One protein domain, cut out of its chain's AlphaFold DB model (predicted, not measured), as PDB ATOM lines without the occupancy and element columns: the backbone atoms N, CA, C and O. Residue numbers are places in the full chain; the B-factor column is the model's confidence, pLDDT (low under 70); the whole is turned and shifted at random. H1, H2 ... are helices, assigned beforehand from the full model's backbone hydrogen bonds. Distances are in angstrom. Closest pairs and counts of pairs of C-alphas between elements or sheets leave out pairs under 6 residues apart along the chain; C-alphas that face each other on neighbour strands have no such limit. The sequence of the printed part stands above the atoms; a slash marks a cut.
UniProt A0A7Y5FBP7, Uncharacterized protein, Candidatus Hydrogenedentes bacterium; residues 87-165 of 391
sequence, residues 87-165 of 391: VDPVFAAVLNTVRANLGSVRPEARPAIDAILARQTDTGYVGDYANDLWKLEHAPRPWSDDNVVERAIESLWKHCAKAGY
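Overview. This is residues 87 to 165 of the 391 residues of an uncharacterized protein of Candidatus Hydrogenedentes bacterium (UniProt A0A7Y5FBP7). Four helices form two opposed pairs, H1 with H4 and H2 with H3, set round a small core; the loop between H2 and H3 folds back on itself at one end. The 79 printed residues hold H1, H2, H3, H4 in that order, no named strand: all helix, compact, radius of gyration of the C-alphas 11.4 A, spans 31 by 22 by 19 A.

Arrangement. Start with H1, residues 89 to 100: it touches H4, residues 147 to 160, at Val 94 and Ala 152, closest C-alphas 5.4 A apart, a steep tilt of 43 degrees, opposite ways. H2, residues 110 to 117, and H3, residues 130 to 138, form a helical hairpin; their closest C-alphas, Ala 112 and Asp 132, are 4.9 A apart. H1 and H3 are apart. Every O i to N i+4 pair is within hydrogen-bond range in H1 and H2, 4 of 5 in H3, 6 of 10 in H4.

Along the chain. Find C-alpha 89 at (-0.394, -16.586, 3.925); H1 runs 16.1 A. H4 runs 20.7 A to C-alpha 160 at (-13.810, -19.006, 7.821).

Size, cuts and confidence. The printed part has no cut; the H2 to H3 link is long; no printed residue is under 70 in pLDDT.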
ATOM      1  N   VAL A  87      -0.948 -19.257  10.448       93.94
ATOM      2  CA  VAL A  87      -1.899 -18.494   9.636       93.94
ATOM      3  C   VAL A  87      -1.547 -18.687   8.164       93.94
ATOM      4  O   VAL A  87      -0.420 -18.416   7.751       93.94
ATOM      5  N   ASP A  88      -2.516 -19.147   7.373       94.81
ATOM      6  CA  ASP A  88      -2.376 -19.260   5.922       94.81
ATOM      7  C   ASP A  88      -1.945 -17.906   5.311       94.81
ATOM      8  O   ASP A  88      -2.572 -16.886   5.615       94.81
ATOM      9  N   PRO A  89      -0.905 -17.852   4.454       96.06
ATOM     10  CA  PRO A  89      -0.394 -16.586   3.925       96.06
ATOM     11  C   PRO A  89      -1.423 -15.770   3.135       96.06
ATOM     12  O   PRO A  89      -1.388 -14.539   3.185       96.06
ATOM     13  N   VAL A  90      -2.352 -16.429   2.431       97.06
ATOM     14  CA  VAL A  90      -3.414 -15.738   1.684       97.06
ATOM     15  C   VAL A  90      -4.394 -15.102   2.662       97.06
ATOM     16  O   VAL A  90      -4.711 -13.921   2.536       97.06
ATOM     17  N   PHE A  91      -4.807 -15.841   3.693       97.44
ATOM     18  CA  PHE A  91      -5.649 -15.294   4.754       97.44
ATOM     19  C   PHE A  91      -4.961 -14.148   5.512       97.44
ATOM     20  O   PHE A  91      -5.579 -13.115   5.763       97.44
ATOM     21  N   ALA A  92      -3.668 -14.272   5.820       96.81
ATOM     22  CA  ALA A  92      -2.899 -13.209   6.464       96.81
ATOM     23  C   ALA A  92      -2.870 -11.926   5.613       96.81
ATOM     24  O   ALA A  92      -3.036 -10.828   6.147       96.81
ATOM     25  N   ALA A  93      -2.715 -12.049   4.291       97.88
ATOM     26  CA  ALA A  93      -2.772 -10.912   3.373       97.88
ATOM     27  C   ALA A  93      -4.154 -10.235   3.365       97.88
ATOM     28  O   ALA A  93      -4.230  -9.004   3.354       97.88
ATOM     29  N   VAL A  94      -5.237 -11.017   3.438       98.25
ATOM     30  CA  VAL A  94      -6.607 -10.496   3.583       98.25
ATOM     31  C   VAL A  94      -6.747  -9.694   4.877       98.25
ATOM     32  O   VAL A  94      -7.127  -8.524   4.828       98.25
ATOM     33  N   LEU A  95      -6.372 -10.274   6.025       98.12
ATOM     34  CA  LEU A  95      -6.447  -9.590   7.323       98.12
ATOM     35  C   LEU A  95      -5.621  -8.298   7.335       98.12
ATOM     36  O   LEU A  95      -6.081  -7.276   7.839       98.12
ATOM     37  N   ASN A  96      -4.422  -8.322   6.748       97.88
ATOM     38  CA  ASN A  96      -3.555  -7.148   6.658       97.88
ATOM     39  C   ASN A  96      -4.145  -6.055   5.761       97.88
ATOM     40  O   ASN A  96      -4.054  -4.881   6.112       97.88
ATOM     41  N   THR A  97      -4.781  -6.427   4.645       98.56
ATOM     42  CA  THR A  97      -5.454  -5.477   3.744       98.56
ATOM     43  C   THR A  97      -6.577  -4.744   4.467       98.56
ATOM     44  O   THR A  97      -6.641  -3.515   4.411       98.56
ATOM     45  N   VAL A  98      -7.423  -5.486   5.193       98.31
ATOM     46  CA  VAL A  98      -8.516  -4.903   5.982       98.31
ATOM     47  C   VAL A  98      -7.956  -4.042   7.116       98.31
ATOM     48  O   VAL A  98      -8.360  -2.892   7.262       98.31
ATOM     49  N   ARG A  99      -6.971  -4.547   7.875       98.00
ATOM     50  CA  ARG A  99      -6.361  -3.830   9.007       98.00
ATOM     51  C   ARG A  99      -5.726  -2.502   8.594       98.00
ATOM     52  O   ARG A  99      -5.931  -1.497   9.268       98.00
ATOM     53  N   ALA A 100      -4.958  -2.494   7.505       98.00
ATOM     54  CA  ALA A 100      -4.253  -1.301   7.032       98.00
ATOM     55  C   ALA A 100      -5.209  -0.187   6.579       98.00
ATOM     56  O   ALA A 100      -4.837   0.982   6.600       98.00
ATOM     57  N   ASN A 101      -6.442  -0.544   6.213       97.88
ATOM     58  CA  ASN A 101      -7.428   0.370   5.648       97.88
ATOM     59  C   ASN A 101      -8.722   0.401   6.472       97.88
ATOM     60  O   ASN A 101      -9.794   0.684   5.940       97.88
ATOM     61  N   LEU A 102      -8.635   0.155   7.783       97.25
ATOM     62  CA  LEU A 102      -9.793   0.157   8.684       97.25
ATOM     63  C   LEU A 102     -10.603   1.459   8.639       97.25
ATOM     64  O   LEU A 102     -11.805   1.432   8.878       97.25
ATOM     65  N   GLY A 103      -9.965   2.587   8.315       97.62
ATOM     66  CA  GLY A 103     -10.643   3.878   8.150       97.62
ATOM     67  C   GLY A 103     -11.651   3.926   6.993       97.62
ATOM     68  O   GLY A 103     -12.496   4.809   6.985       97.62
ATOM     69  N   SER A 104     -11.580   2.984   6.049       98.00
ATOM     70  CA  SER A 104     -12.538   2.843   4.942       98.00
ATOM     71  C   SER A 104     -13.704   1.896   5.253       98.00
ATOM     72  O   SER A 104     -14.603   1.753   4.425       98.00
ATOM     73  N   VAL A 105     -13.682   1.196   6.394       98.50
ATOM     74  CA  VAL A 105     -14.758   0.287   6.818       98.50
ATOM     75  C   VAL A 105     -15.875   1.110   7.443       98.50
ATOM     76  O   VAL A 105     -15.621   1.928   8.331       98.50
ATOM     77  N   ARG A 106     -17.111   0.876   7.001       98.19
ATOM     78  CA  ARG A 106     -18.274   1.632   7.463       98.19
ATOM     79  C   ARG A 106     -18.596   1.363   8.935       98.19
ATOM     80  O   ARG A 106     -18.363   0.243   9.405       98.19
ATOM     81  N   PRO A 107     -19.152   2.349   9.664       97.00
ATOM     82  CA  PRO A 107     -19.446   2.219  11.091       97.00
ATOM     83  C   PRO A 107     -20.283   0.987  11.452       97.00
ATOM     84  O   PRO A 107     -20.010   0.341  12.459       97.00
ATOM     85  N   GLU A 108     -21.251   0.617  10.617       94.88
ATOM     86  CA  GLU A 108     -22.170  -0.501  10.851       94.88
ATOM     87  C   GLU A 108     -21.476  -1.867  10.721       94.88
ATOM     88  O   GLU A 108     -21.798  -2.806  11.445       94.88
ATOM     89  N   ALA A 109     -20.489  -1.980   9.827       96.88
ATOM     90  CA  ALA A 109     -19.692  -3.193   9.633       96.88
ATOM     91  C   ALA A 109     -18.542  -3.313  10.647       96.88
ATOM     92  O   ALA A 109     -18.030  -4.408  10.913       96.88
ATOM     93  N   ARG A 110     -18.114  -2.179  11.212       95.62
ATOM     94  CA  ARG A 110     -16.892  -2.069  12.006       95.62
ATOM     95  C   ARG A 110     -16.838  -3.012  13.215       95.62
ATOM     96  O   ARG A 110     -15.809  -3.671  13.357       95.62
ATOM     97  N   PRO A 111     -17.898  -3.173  14.036       93.94
ATOM     98  CA  PRO A 111     -17.852  -4.070  15.192       93.94
ATOM     99  C   PRO A 111     -17.545  -5.527  14.821       93.94
ATOM    100  O   PRO A 111     -16.759  -6.188  15.500       93.94
ATOM    101  N   ALA A 112     -18.129  -6.025  13.726       94.94
ATOM    102  CA  ALA A 112     -17.878  -7.380  13.244       94.94
ATOM    103  C   ALA A 112     -16.444  -7.534  12.715       94.94
ATOM    104  O   ALA A 112     -15.756  -8.497  13.054       94.94
ATOM    105  N   ILE A 113     -15.961  -6.563  11.933       97.62
ATOM    106  CA  ILE A 113     -14.595  -6.573  11.395       97.62
ATOM    107  C   ILE A 113     -13.545  -6.505  12.506       97.62
ATOM    108  O   ILE A 113     -12.605  -7.302  12.507       97.62
ATOM    109  N   ASP A 114     -13.717  -5.614  13.482       96.06
ATOM    110  CA  ASP A 114     -12.804  -5.510  14.620       96.06
ATOM    111  C   ASP A 114     -12.785  -6.816  15.427       96.06
ATOM    112  O   ASP A 114     -11.715  -7.293  15.812       96.06
ATOM    113  N   ALA A 115     -13.944  -7.461  15.621       94.25
ATOM    114  CA  ALA A 115     -14.019  -8.751  16.299       94.25
ATOM    115  C   ALA A 115     -13.255  -9.861  15.556       94.25
ATOM    116  O   ALA A 115     -12.563 -10.652  16.206       94.25
ATOM    117  N   ILE A 116     -13.334  -9.906  14.221       96.50
ATOM    118  CA  ILE A 116     -12.563 -10.834  13.375       96.50
ATOM    119  C   ILE A 116     -11.062 -10.559  13.532       96.50
ATOM    120  O   ILE A 116     -10.292 -11.464  13.847       96.50
ATOM    121  N   LEU A 117     -10.631  -9.304  13.381       96.88
ATOM    122  CA  LEU A 117      -9.213  -8.940  13.456       96.88
ATOM    123  C   LEU A 117      -8.597  -9.164  14.845       96.88
ATOM    124  O   LEU A 117      -7.413  -9.496  14.923       96.88
ATOM    125  N   ALA A 118      -9.381  -9.014  15.916       94.56
ATOM    126  CA  ALA A 118      -8.941  -9.188  17.303       94.56
ATOM    127  C   ALA A 118      -8.521 -10.628  17.653       94.56
ATOM    128  O   ALA A 118      -7.869 -10.845  18.670       94.56
ATOM    129  N   ARG A 119      -8.863 -11.616  16.816       95.19
ATOM    130  CA  ARG A 119      -8.434 -13.017  16.984       95.19
ATOM    131  C   ARG A 119      -6.997 -13.278  16.550       95.19
ATOM    132  O   ARG A 119      -6.461 -14.357  16.808       95.19
ATOM    133  N   GLN A 120      -6.366 -12.312  15.886       93.94
ATOM    134  CA  GLN A 120      -4.944 -12.384  15.601       93.94
ATOM    135  C   GLN A 120      -4.138 -12.028  16.856       93.94
ATOM    136  O   GLN A 120      -4.232 -10.926  17.385       93.94
ATOM    137  N   THR A 121      -3.312 -12.972  17.286       87.56
ATOM    138  CA  THR A 121      -2.376 -12.860  18.410       87.56
ATOM    139  C   THR A 121      -0.936 -12.955  17.914       87.56
ATOM    140  O   THR A 121      -0.689 -13.380  16.781       87.56
ATOM    141  N   ASP A 122       0.025 -12.696  18.798       84.75
ATOM    142  CA  ASP A 122       1.454 -12.914  18.522       84.75
ATOM    143  C   ASP A 122       1.789 -14.376  18.182       84.75
ATOM    144  O   ASP A 122       2.802 -14.664  17.549       84.75
ATOM    145  N   THR A 123       0.937 -15.317  18.601       83.88
ATOM    146  CA  THR A 123       1.166 -16.762  18.442       83.88
ATOM    147  C   THR A 123       0.373 -17.394  17.299       83.88
ATOM    148  O   THR A 123       0.507 -18.593  17.062       83.88
ATOM    149  N   GLY A 124      -0.442 -16.610  16.586       91.38
ATOM    150  CA  GLY A 124      -1.303 -17.081  15.501       91.38
ATOM    151  C   GLY A 124      -2.717 -16.505  15.558       91.38
ATOM    152  O   GLY A 124      -2.998 -15.578  16.315       91.38
ATOM    153  N   TYR A 125      -3.612 -17.060  14.744       96.19
ATOM    154  CA  TYR A 125      -5.029 -16.698  14.702       96.19
ATOM    155  C   TYR A 125      -5.859 -17.811  15.352       96.19
ATOM    156  O   TYR A 125      -5.801 -18.954  14.899       96.19
ATOM    157  N   VAL A 126      -6.619 -17.489  16.400       95.38
ATOM    158  CA  VAL A 126      -7.337 -18.470  17.234       95.38
ATOM    159  C   VAL A 126      -8.811 -18.099  17.312       95.38
ATOM    160  O   VAL A 126      -9.130 -16.922  17.446       95.38
ATOM    161  N   GLY A 127      -9.703 -19.088  17.260       94.44
ATOM    162  CA  GLY A 127     -11.137 -18.846  17.411       94.44
ATOM    163  C   GLY A 127     -11.925 -18.987  16.118       94.44
ATOM    164  O   GLY A 127     -11.424 -18.710  15.022       94.44
ATOM    165  N   ASP A 128     -13.192 -19.371  16.244       92.75
ATOM    166  CA  ASP A 128     -14.146 -19.283  15.143       92.75
ATOM    167  C   ASP A 128     -14.710 -17.865  15.025       92.75
ATOM    168  O   ASP A 128     -14.999 -17.214  16.026       92.75
ATOM    169  N   TYR A 129     -14.912 -17.394  13.797       94.25
ATOM    170  CA  TYR A 129     -15.473 -16.066  13.522       94.25
ATOM    171  C   TYR A 129     -16.707 -16.107  12.615       94.25
ATOM    172  O   TYR A 129     -17.127 -15.081  12.083       94.25
ATOM    173  N   ALA A 130     -17.330 -17.281  12.457       92.94
ATOM    174  CA  ALA A 130     -18.583 -17.424  11.717       92.94
ATOM    175  C   ALA A 130     -19.693 -16.502  12.261       92.94
ATOM    176  O   ALA A 130     -20.450 -15.932  11.484       92.94
ATOM    177  N   ASN A 131     -19.749 -16.295  13.581       91.94
ATOM    178  CA  ASN A 131     -20.736 -15.411  14.212       91.94
ATOM    179  C   ASN A 131     -20.514 -13.945  13.829       91.94
ATOM    180  O   ASN A 131     -21.468 -13.191  13.677       91.94
ATOM    181  N   ASP A 132     -19.262 -13.533  13.650       94.31
ATOM    182  CA  ASP A 132     -18.951 -12.164  13.253       94.31
ATOM    183  C   ASP A 132     -19.286 -11.936  11.774       94.31
ATOM    184  O   ASP A 132     -19.810 -10.885  11.427       94.31
ATOM    185  N   LEU A 133     -19.109 -12.948  10.916       94.75
ATOM    186  CA  LEU A 133     -19.626 -12.912   9.540       94.75
ATOM    187  C   LEU A 133     -21.158 -12.874   9.498       94.75
ATOM    188  O   LEU A 133     -21.729 -12.143   8.697       94.75
ATOM    189  N   TRP A 134     -21.825 -13.618  10.384       91.94
ATOM    190  CA  TRP A 134     -23.282 -13.572  10.525       91.94
ATOM    191  C   TRP A 134     -23.763 -12.171  10.924       91.94
ATOM    192  O   TRP A 134     -24.704 -11.648  10.333       91.94
ATOM    193  N   LYS A 135     -23.085 -11.518  11.878       91.94
ATOM    194  CA  LYS A 135     -23.370 -10.123  12.256       91.94
ATOM    195  C   LYS A 135     -23.116  -9.160  11.102       91.94
ATOM    196  O   LYS A 135     -23.910  -8.258  10.876       91.94
ATOM    197  N   LEU A 136     -22.027  -9.369  10.367       94.81
ATOM    198  CA  LEU A 136     -21.681  -8.552   9.210       94.81
ATOM    199  C   LEU A 136     -22.733  -8.656   8.095       94.81
ATOM    200  O   LEU A 136     -23.033  -7.652   7.463       94.81
ATOM    201  N   GLU A 137     -23.354  -9.823   7.904       93.06
ATOM    202  CA  GLU A 137     -24.468  -9.986   6.957       93.06
ATOM    203  C   GLU A 137     -25.696  -9.137   7.335       93.06
ATOM    204  O   GLU A 137     -26.435  -8.712   6.454       93.06
ATOM    205  N   HIS A 138     -25.883  -8.806   8.619       91.00
ATOM    206  CA  HIS A 138     -26.936  -7.881   9.054       91.00
ATOM    207  C   HIS A 138     -26.598  -6.409   8.794       91.00
ATOM    208  O   HIS A 138     -27.501  -5.572   8.794       91.00
ATOM    209  N   ALA A 139     -25.323  -6.078   8.575       93.12
ATOM    210  CA  ALA A 139     -24.910  -4.715   8.285       93.12
ATOM    211  C   ALA A 139     -25.221  -4.353   6.819       93.12
ATOM    212  O   ALA A 139     -24.949  -5.150   5.911       93.12
ATOM    213  N   PRO A 140     -25.750  -3.143   6.556       92.94
ATOM    214  CA  PRO A 140     -26.057  -2.700   5.204       92.94
ATOM    215  C   PRO A 140     -24.795  -2.613   4.342       92.94
ATOM    216  O   PRO A 140     -23.713  -2.255   4.809       92.94
ATOM    217  N   ARG A 141     -24.956  -2.924   3.054       94.56
ATOM    218  CA  ARG A 141     -23.874  -2.888   2.066       94.56
ATOM    219  C   ARG A 141     -23.752  -1.542   1.339       94.56
ATOM    220  O   ARG A 141     -24.744  -0.819   1.223       94.56
ATOM    221  N   PRO A 142     -22.579  -1.254   0.741       96.75
ATOM    222  CA  PRO A 142     -21.307  -1.975   0.923       96.75
ATOM    223  C   PRO A 142     -20.760  -1.812   2.347       96.75
ATOM    224  O   PRO A 142     -21.184  -0.904   3.060       96.75
ATOM    225  N   TRP A 143     -19.856  -2.694   2.770       98.12
ATOM    226  CA  TRP A 143     -19.253  -2.656   4.111       98.12
ATOM    227  C   TRP A 143     -18.023  -1.750   4.191       98.12
ATOM    228  O   TRP A 143     -17.607  -1.355   5.283       98.12
ATOM    229  N   SER A 144     -17.448  -1.400   3.046       98.25
ATOM    230  CA  SER A 144     -16.360  -0.446   2.908       98.25
ATOM    231  C   SER A 144     -16.580   0.489   1.722       98.25
ATOM    232  O   SER A 144     -17.151   0.107   0.701       98.25
ATOM    233  N   ASP A 145     -16.080   1.718   1.846       97.88
ATOM    234  CA  ASP A 145     -16.035   2.676   0.738       97.88
ATOM    235  C   ASP A 145     -14.829   2.443  -0.200       97.88
ATOM    236  O   ASP A 145     -14.745   3.049  -1.268       97.88
ATOM    237  N   ASP A 146     -13.908   1.539   0.161       98.31
ATOM    238  CA  ASP A 146     -12.806   1.089  -0.692       98.31
ATOM    239  C   ASP A 146     -13.113  -0.298  -1.282       98.31
ATOM    240  O   ASP A 146     -13.201  -1.305  -0.580       98.31
ATOM    241  N   ASN A 147     -13.196  -0.375  -2.612       98.12
ATOM    242  CA  ASN A 147     -13.465  -1.614  -3.346       98.12
ATOM    243  C   ASN A 147     -12.434  -2.735  -3.103       98.12
ATOM    244  O   ASN A 147     -12.753  -3.915  -3.271       98.12
ATOM    245  N   VAL A 148     -11.177  -2.404  -2.798       98.19
ATOM    246  CA  VAL A 148     -10.144  -3.395  -2.458       98.19
ATOM    247  C   VAL A 148     -10.439  -4.005  -1.093       98.19
ATOM    248  O   VAL A 148     -10.364  -5.227  -0.944       98.19
ATOM    249  N   VAL A 149     -10.817  -3.171  -0.127       98.44
ATOM    250  CA  VAL A 149     -11.165  -3.595   1.233       98.44
ATOM    251  C   VAL A 149     -12.477  -4.366   1.236       98.44
ATOM    252  O   VAL A 149     -12.529  -5.431   1.843       98.44
ATOM    253  N   GLU A 150     -13.484  -3.923   0.483       98.19
ATOM    254  CA  GLU A 150     -14.754  -4.640   0.312       98.19
ATOM    255  C   GLU A 150     -14.515  -6.078  -0.173       98.19
ATOM    256  O   GLU A 150     -14.956  -7.038   0.456       98.19
ATOM    257  N   ARG A 151     -13.716  -6.260  -1.234       97.94
ATOM    258  CA  ARG A 151     -13.367  -7.603  -1.737       97.94
ATOM    259  C   ARG A 151     -12.572  -8.429  -0.727       97.94
ATOM    260  O   ARG A 151     -12.728  -9.651  -0.677       97.94
ATOM    261  N   ALA A 152     -11.698  -7.792   0.053       98.25
ATOM    262  CA  ALA A 152     -10.969  -8.469   1.119       98.25
ATOM    263  C   ALA A 152     -11.936  -8.954   2.212       98.25
ATOM    264  O   ALA A 152     -11.861 -10.118   2.606       98.25
ATOM    265  N   ILE A 153     -12.897  -8.123   2.622       98.19
ATOM    266  CA  ILE A 153     -13.959  -8.486   3.565       98.19
ATOM    267  C   ILE A 153     -14.795  -9.652   3.019       98.19
ATOM    268  O   ILE A 153     -14.936 -10.669   3.698       98.19
ATOM    269  N   GLU A 154     -15.273  -9.582   1.773       97.00
ATOM    270  CA  GLU A 154     -16.036 -10.674   1.146       97.00
ATOM    271  C   GLU A 154     -15.258 -12.000   1.118       97.00
ATOM    272  O   GLU A 154     -15.833 -13.086   1.240       97.00
ATOM    273  N   SER A 155     -13.931 -11.937   0.977       96.56
ATOM    274  CA  SER A 155     -13.088 -13.134   0.950       96.56
ATOM    275  C   SER A 155     -13.008 -13.863   2.298       96.56
ATOM    276  O   SER A 155     -12.738 -15.067   2.305       96.56
ATOM    277  N   LEU A 156     -13.315 -13.197   3.421       96.94
ATOM    278  CA  LEU A 156     -13.269 -13.787   4.766       96.94
ATOM    279  C   LEU A 156     -14.157 -15.037   4.890       96.94
ATOM    280  O   LEU A 156     -13.758 -16.009   5.531       96.94
ATOM    281  N   TRP A 157     -15.303 -15.085   4.201       94.56
ATOM    282  CA  TRP A 157     -16.180 -16.266   4.171       94.56
ATOM    283  C   TRP A 157     -15.469 -17.525   3.664       94.56
ATOM    284  O   TRP A 157     -15.630 -18.609   4.226       94.56
ATOM    285  N   LYS A 158     -14.605 -17.388   2.650       93.00
ATOM    286  CA  LYS A 158     -13.857 -18.515   2.065       93.00
ATOM    287  C   LYS A 158     -12.801 -19.068   3.022       93.00
ATOM    288  O   LYS A 158     -12.426 -20.238   2.920       93.00
ATOM    289  N   HIS A 159     -12.314 -18.230   3.936       93.94
ATOM    290  CA  HIS A 159     -11.302 -18.591   4.923       93.94
ATOM    291  C   HIS A 159     -11.904 -19.077   6.244       93.94
ATOM    292  O   HIS A 159     -11.242 -19.832   6.957       93.94
ATOM    293  N   CYS A 160     -13.156 -18.718   6.545       92.75
ATOM    294  CA  CYS A 160     -13.810 -19.006   7.821       92.75
ATOM    295  C   CYS A 160     -13.705 -20.478   8.219       92.75
ATOM    296  O   CYS A 160     -13.279 -20.793   9.327       92.75
ATOM    297  N   ALA A 161     -13.993 -21.403   7.305       90.00
ATOM    298  CA  ALA A 161     -13.951 -22.836   7.595       90.00
ATOM    299  C   ALA A 161     -12.545 -23.392   7.906       90.00
ATOM    300  O   ALA A 161     -12.452 -24.481   8.459       90.00
ATOM    301  N   LYS A 162     -11.466 -22.685   7.543       91.62
ATOM    302  CA  LYS A 162     -10.077 -23.183   7.611       91.62
ATOM    303  C   LYS A 162      -9.193 -22.436   8.610       91.62
ATOM    304  O   LYS A 162      -8.112 -22.911   8.928       91.62
ATOM    305  N   ALA A 163      -9.621 -21.269   9.069       93.81
ATOM    306  CA  ALA A 163      -8.859 -20.428   9.983       93.81
ATOM    307  C   ALA A 163      -9.242 -20.676  11.452       93.81
ATOM    308  O   ALA A 163     -10.320 -21.198  11.738       93.81
ATOM    309  N   GLY A 164      -8.370 -20.268  12.379       95.31
ATOM    310  CA  GLY A 164      -8.681 -20.263  13.815       95.31
ATOM    311  C   GLY A 164      -8.400 -21.560  14.562       95.31
ATOM    312  O   GLY A 164      -8.731 -21.650  15.743       95.31
ATOM    313  N   TYR A 165      -7.816 -22.563  13.902       96.25
ATOM    314  CA  TYR A 165      -7.555 -23.853  14.527       96.25
ATOM    315  C   TYR A 165      -6.344 -23.823  15.459       96.25
ATOM    316  O   TYR A 165      -5.285 -23.295  15.132       96.25
TER     317      TYR A 165